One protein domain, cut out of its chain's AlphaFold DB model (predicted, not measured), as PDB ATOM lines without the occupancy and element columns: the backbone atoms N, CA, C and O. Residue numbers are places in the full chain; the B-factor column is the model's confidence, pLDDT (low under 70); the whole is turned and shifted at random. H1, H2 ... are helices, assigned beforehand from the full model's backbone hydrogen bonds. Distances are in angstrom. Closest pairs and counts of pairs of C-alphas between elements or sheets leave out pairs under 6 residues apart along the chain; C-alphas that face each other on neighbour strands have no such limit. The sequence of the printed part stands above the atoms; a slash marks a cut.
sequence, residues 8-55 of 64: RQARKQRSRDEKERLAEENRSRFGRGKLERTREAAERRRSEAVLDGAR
ATOM      1  N   ARG A   8      19.694 -99.472 123.684       93.25
ATOM      2  CA  ARG A   8      20.072 -99.778 122.292       93.25
ATOM      3  C   ARG A   8      19.005 -99.290 121.317       93.25
ATOM      4  O   ARG A   8      19.343 -98.700 120.292       93.25
ATOM      5  N   GLN A   9      17.732 -99.526 121.628       92.00
ATOM      6  CA  GLN A   9      16.619 -99.034 120.815       92.00
ATOM      7  C   GLN A   9      16.554 -97.505 120.844       92.00
ATOM      8  O   GLN A   9      16.456 -96.896 119.781       92.00
ATOM      9  N   ALA A  10      16.730 -96.890 122.017       92.00
ATOM     10  CA  ALA A  10      16.759 -95.435 122.149       92.00
ATOM     11  C   ALA A  10      17.877 -94.789 121.305       92.00
ATOM     12  O   ALA A  10      17.632 -93.834 120.571       92.00
ATOM     13  N   ARG A  11      19.098 -95.344 121.335       94.50
ATOM     14  CA  ARG A  11      20.216 -94.874 120.493       94.50
ATOM     15  C   ARG A  11      19.930 -95.054 119.002       94.50
ATOM     16  O   ARG A  11      20.219 -94.163 118.208       94.50
ATOM     17  N   LYS A  12      19.346 -96.193 118.618       95.38
ATOM     18  CA  LYS A  12      18.965 -96.460 117.226       95.38
ATOM     19  C   LYS A  12      17.920 -95.463 116.733       95.38
ATOM     20  O   LYS A  12      18.016 -95.032 115.588       95.38
ATOM     21  N   GLN A  13      16.952 -95.114 117.577       93.75
ATOM     22  CA  GLN A  13      15.928 -94.137 117.233       93.75
ATOM     23  C   GLN A  13      16.546 -92.752 117.034       93.75
ATOM     24  O   GLN A  13      16.402 -92.201 115.952       93.75
ATOM     25  N   ARG A  14      17.379 -92.280 117.973       92.56
ATOM     26  CA  ARG A  14      18.107 -91.006 117.815       92.56
ATOM     27  C   ARG A  14      18.900 -90.930 116.509       92.56
ATOM     28  O   ARG A  14      18.800 -89.951 115.786       92.56
ATOM     29  N   SER A  15      19.627 -91.995 116.161       95.00
ATOM     30  CA  SER A  15      20.386 -92.041 114.902       95.00
ATOM     31  C   SER A  15      19.493 -91.998 113.653       95.00
ATOM     32  O   SER A  15      19.920 -91.506 112.610       95.00
ATOM     33  N   ARG A  16      18.268 -92.533 113.719       94.31
ATOM     34  CA  ARG A  16      17.295 -92.424 112.622       94.31
ATOM     35  C   ARG A  16      16.765 -91.000 112.513       94.31
ATOM     36  O   ARG A  16      16.797 -90.454 111.416       94.31
ATOM     37  N   ASP A  17      16.386 -90.403 113.637       94.06
ATOM     38  CA  ASP A  17      15.854 -89.041 113.696       94.06
ATOM     39  C   ASP A  17      16.893 -88.018 113.192       94.06
ATOM     40  O   ASP A  17      16.571 -87.117 112.422       94.06
ATOM     41  N   GLU A  18      18.169 -88.184 113.554       93.12
ATOM     42  CA  GLU A  18      19.274 -87.355 113.046       93.12
ATOM     43  C   GLU A  18      19.433 -87.465 111.525       93.12
ATOM     44  O   GLU A  18      19.596 -86.456 110.839       93.12
ATOM     45  N   LYS A  19      19.357 -88.684 110.975       90.69
ATOM     46  CA  LYS A  19      19.432 -88.899 109.522       90.69
ATOM     47  C   LYS A  19      18.249 -88.278 108.792       90.69
ATOM     48  O   LYS A  19      18.434 -87.760 107.695       90.69
ATOM     49  N   GLU A  20      17.060 -88.340 109.377       89.12
ATOM     50  CA  GLU A  20      15.856 -87.748 108.803       89.12
ATOM     51  C   GLU A  20      15.945 -86.220 108.784       89.12
ATOM     52  O   GLU A  20      15.766 -85.623 107.725       89.12
ATOM     53  N   ARG A  21      16.381 -85.598 109.887       88.44
ATOM     54  CA  ARG A  21      16.649 -84.150 109.946       88.44
ATOM     55  C   ARG A  21      17.688 -83.704 108.926       88.44
ATOM     56  O   ARG A  21      17.470 -82.731 108.214       88.44
ATOM     57  N   LEU A  22      18.799 -84.434 108.807       86.12
ATOM     58  CA  LEU A  22      19.812 -84.153 107.786       86.12
ATOM     59  C   LEU A  22      19.244 -84.316 106.374       86.12
ATOM     60  O   LEU A  22      19.589 -83.555 105.474       86.12
ATOM     61  N   ALA A  23      18.384 -85.310 106.146       82.94
ATOM     62  CA  ALA A  23      17.730 -85.493 104.859       82.94
ATOM     63  C   ALA A  23      16.775 -84.333 104.544       82.94
ATOM     64  O   ALA A  23      16.789 -83.854 103.416       82.94
ATOM     65  N   GLU A  24      15.989 -83.854 105.506       82.88
ATOM     66  CA  GLU A  24      15.121 -82.679 105.359       82.88
ATOM     67  C   GLU A  24      15.916 -81.400 105.107       82.88
ATOM     68  O   GLU A  24      15.619 -80.667 104.168       82.88
ATOM     69  N   GLU A  25      16.979 -81.165 105.872       83.19
ATOM     70  CA  GLU A  25      17.878 -80.030 105.680       83.19
ATOM     71  C   GLU A  25      18.534 -80.081 104.297       83.19
ATOM     72  O   GLU A  25      18.593 -79.073 103.597       83.19
ATOM     73  N   ASN A  26      18.939 -81.267 103.837       83.00
ATOM     74  CA  ASN A  26      19.457 -81.455 102.485       83.00
ATOM     75  C   ASN A  26      18.374 -81.303 101.407       83.00
ATOM     76  O   ASN A  26      18.672 -80.789 100.335       83.00
ATOM     77  N   ARG A  27      17.120 -81.696 101.659       81.06
ATOM     78  CA  ARG A  27      15.984 -81.408 100.763       81.06
ATOM     79  C   ARG A  27      15.647 -79.919 100.741       81.06
ATOM     80  O   ARG A  27      15.193 -79.432  99.724       81.06
ATOM     81  N   SER A  28      15.864 -79.179 101.818       78.19
ATOM     82  CA  SER A  28      15.647 -77.730 101.819       78.19
ATOM     83  C   SER A  28      16.804 -76.994 101.143       78.19
ATOM     84  O   SER A  28      16.575 -76.104 100.330       78.19
ATOM     85  N   ARG A  29      18.051 -77.366 101.459       74.38
ATOM     86  CA  ARG A  29      19.272 -76.726 100.940       74.38
ATOM     87  C   ARG A  29      19.575 -77.105  99.502       74.38
ATOM     88  O   ARG A  29      20.009 -76.276  98.711       74.38
ATOM     89  N   PHE A  30      19.358 -78.369  99.167       74.62
ATOM     90  CA  PHE A  30      19.684 -78.953  97.872       74.62
ATOM     91  C   PHE A  30      18.434 -79.494  97.188       74.62
ATOM     92  O   PHE A  30      18.540 -80.491  96.480       74.62
ATOM     93  N   GLY A  31      17.273 -78.857  97.394       66.56
ATOM     94  CA  GLY A  31      15.922 -79.347  97.069       66.56
ATOM     95  C   GLY A  31      15.602 -79.770  95.650       66.56
ATOM     96  O   GLY A  31      14.467 -80.123  95.366       66.56
ATOM     97  N   ARG A  32      16.607 -79.823  94.783       70.75
ATOM     98  CA  ARG A  32      16.571 -80.590  93.550       70.75
ATOM     99  C   ARG A  32      17.094 -81.999  93.820       70.75
ATOM    100  O   ARG A  32      18.285 -82.218  94.098       70.75
ATOM    101  N   GLY A  33      16.214 -82.987  93.695       71.56
ATOM    102  CA  GLY A  33      16.598 -84.397  93.751       71.56
ATOM    103  C   GLY A  33      17.681 -84.724  92.713       71.56
ATOM    104  O   GLY A  33      17.857 -84.004  91.731       71.56
ATOM    105  N   LYS A  34      18.433 -85.823  92.894       69.75
ATOM    106  CA  LYS A  34      19.471 -86.238  91.922       69.75
ATOM    107  C   LYS A  34      18.907 -86.311  90.495       69.75
ATOM    108  O   LYS A  34      19.551 -85.831  89.571       69.75
ATOM    109  N   LEU A  35      17.693 -86.850  90.347       73.12
ATOM    110  CA  LEU A  35      16.989 -86.966  89.067       73.12
ATOM    111  C   LEU A  35      16.628 -85.603  88.456       73.12
ATOM    112  O   LEU A  35      16.797 -85.405  87.255       73.12
ATOM    113  N   GLU A  36      16.180 -84.647  89.267       74.56
ATOM    114  CA  GLU A  36      15.853 -83.293  88.798       74.56
ATOM    115  C   GLU A  36      17.105 -82.533  88.374       74.56
ATOM    116  O   GLU A  36      17.136 -81.973  87.283       74.56
ATOM    117  N   ARG A  37      18.182 -82.610  89.167       81.00
ATOM    118  CA  ARG A  37      19.484 -82.036  88.795       81.00
ATOM    119  C   ARG A  37      19.999 -82.595  87.474       81.00
ATOM    120  O   ARG A  37      20.503 -81.842  86.650       81.00
ATOM    121  N   THR A  38      19.868 -83.905  87.251       83.31
ATOM    122  CA  THR A  38      20.294 -84.516  85.983       83.31
ATOM    123  C   THR A  38      19.438 -84.080  84.799       83.31
ATOM    124  O   THR A  38      19.983 -83.856  83.720       83.31
ATOM    125  N   ARG A  39      18.120 -83.930  84.986       85.56
ATOM    126  CA  ARG A  39      17.208 -83.458  83.934       85.56
ATOM    127  C   ARG A  39      17.508 -82.015  83.550       85.56
ATOM    128  O   ARG A  39      17.691 -81.734  82.373       85.56
ATOM    129  N   GLU A  40      17.665 -81.143  84.538       84.81
ATOM    130  CA  GLU A  40      17.993 -79.738  84.306       84.81
ATOM    131  C   GLU A  40      19.370 -79.576  83.650       84.81
ATOM    132  O   GLU A  40      19.526 -78.785  82.727       84.81
ATOM    133  N   ALA A  41      20.373 -80.356  84.065       86.44
ATOM    134  CA  ALA A  41      21.681 -80.341  83.413       86.44
ATOM    135  C   ALA A  41      21.594 -80.769  81.937       86.44
ATOM    136  O   ALA A  41      22.255 -80.182  81.082       86.44
ATOM    137  N   ALA A  42      20.768 -81.771  81.620       90.44
ATOM    138  CA  ALA A  42      20.530 -82.194  80.243       90.44
ATOM    139  C   ALA A  42      19.752 -81.141  79.435       90.44
ATOM    140  O   ALA A  42      20.029 -80.940  78.256       90.44
ATOM    141  N   GLU A  43      18.790 -80.454  80.049       89.62
ATOM    142  CA  GLU A  43      18.072 -79.327  79.442       89.62
ATOM    143  C   GLU A  43      18.997 -78.151  79.146       89.62
ATOM    144  O   GLU A  43      19.012 -77.685  78.010       89.62
ATOM    145  N   ARG A  44      19.836 -77.750  80.107       88.81
ATOM    146  CA  ARG A  44      20.827 -76.683  79.916       88.81
ATOM    147  C   ARG A  44      21.793 -76.994  78.783       88.81
ATOM    148  O   ARG A  44      21.963 -76.169  77.894       88.81
ATOM    149  N   ARG A  45      22.344 -78.211  78.749       90.50
ATOM    150  CA  ARG A  45      23.232 -78.638  77.655       90.50
ATOM    151  C   ARG A  45      22.547 -78.581  76.294       90.50
ATOM    152  O   ARG A  45      23.165 -78.177  75.319       90.50
ATOM    153  N   ARG A  46      21.273 -78.982  76.216       91.56
ATOM    154  CA  ARG A  46      20.496 -78.879  74.971       91.56
ATOM    155  C   ARG A  46      20.293 -77.424  74.565       91.56
ATOM    156  O   ARG A  46      20.491 -77.111  73.398       91.56
ATOM    157  N   SER A  47      19.932 -76.544  75.499       89.00
ATOM    158  CA  SER A  47      19.773 -75.120  75.192       89.00
ATOM    159  C   SER A  47      21.088 -74.463  74.777       89.00
ATOM    160  O   SER A  47      21.094 -73.714  73.812       89.00
ATOM    161  N   GLU A  48      22.197 -74.784  75.446       89.19
ATOM    162  CA  GLU A  48      23.534 -74.293  75.095       89.19
ATOM    163  C   GLU A  48      23.921 -74.742  73.685       89.19
ATOM    164  O   GLU A  48      24.248 -73.906  72.855       89.19
ATOM    165  N   ALA A  49      23.756 -76.030  73.365       88.75
ATOM    166  CA  ALA A  49      24.042 -76.551  72.030       88.75
ATOM    167  C   ALA A  49      23.181 -75.900  70.931       88.75
ATOM    168  O   ALA A  49      23.668 -75.653  69.830       88.75
ATOM    169  N   VAL A  50      21.908 -75.608  71.217       89.75
ATOM    170  CA  VAL A  50      21.029 -74.885  70.284       89.75
ATOM    171  C   VAL A  50      21.501 -73.444  70.094       89.75
ATOM    172  O   VAL A  50      21.547 -72.975  68.961       89.75
ATOM    173  N   LEU A  51      21.861 -72.748  71.173       87.12
ATOM    174  CA  LEU A  51      22.360 -71.373  71.111       87.12
ATOM    175  C   LEU A  51      23.698 -71.285  70.375       87.12
ATOM    176  O   LEU A  51      23.873 -70.388  69.557       87.12
ATOM    177  N   ASP A  52      24.607 -72.228  70.619       84.12
ATOM    178  CA  ASP A  52      25.891 -72.314  69.925       84.12
ATOM    179  C   ASP A  52      25.705 -72.645  68.439       84.12
ATOM    180  O   ASP A  52      26.337 -72.022  67.591       84.12
ATOM    181  N   GLY A  53      24.798 -73.564  68.092       82.25
ATOM    182  CA  GLY A  53      24.474 -73.864  66.693       82.25
ATOM    183  C   GLY A  53      23.755 -72.721  65.967       82.25
ATOM    184  O   GLY A  53      23.894 -72.572  64.756       82.25
ATOM    185  N   ALA A  54      23.006 -71.896  66.701       82.25
ATOM    186  CA  ALA A  54      22.352 -70.695  66.186       82.25
ATOM    187  C   ALA A  54      23.251 -69.447  66.246       82.25
ATOM    188  O   ALA A  54      22.807 -68.351  65.888       82.25
ATOM    189  N   ARG A  55      24.500 -69.585  66.711       78.69
ATOM    190  CA  ARG A  55      25.440 -68.477  66.829       78.69
ATOM    191  C   ARG A  55      25.849 -68.026  65.432       78.69
ATOM    192  O   ARG A  55      26.599 -68.692  64.728       78.69
TER     193      ARG A  55
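Overview. This is residues 8 to 55 of the 64 residues of the protein "DUF4169 family protein" of Jiella pacifica (UniProt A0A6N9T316). Two long helices, H1 and H2, follow each other end to end in one thin rod, with a sideways step at residues 30 to 33 and no packing of one helix on the other. The printed part has 48 residues with two named helices, H1 then H2, and no named strand; the class is all helix. It is extended, with a radius of gyration of the C-alphas of 19.1 A and spans of 63 by 14 by 8 A.

Along the chain. Find C-alpha 8 at (20.072, -99.778, 122.292); from there H1, the longest helix, residues 8 to 29, runs 31.4 A to C-alpha 29 at (19.272, -76.726, 100.940). H2, residues 34 to 53, runs 28.5 A and ends at C-alpha 53 at (24.474, -73.864, 66.693).

Arrangement. Look from H1 to H2 across a tight link of 4 residues: the two helices are apart, with no C-alpha of the one within 8 A of the other. In H1 and H2 every O i to N i+4 pair is within hydrogen-bond range. Residues 8 to 31, 33 to 39 and 41 to 55 stand free.

Size, cuts and confidence. The two C-alphas farthest apart, those of Arg 8 and Arg 55, are 63.9 A apart. The printed part has no cut. In the B-factor column, the model's pLDDT is under 70 at residues 31 and 34; the mean of the printed part is 85.3.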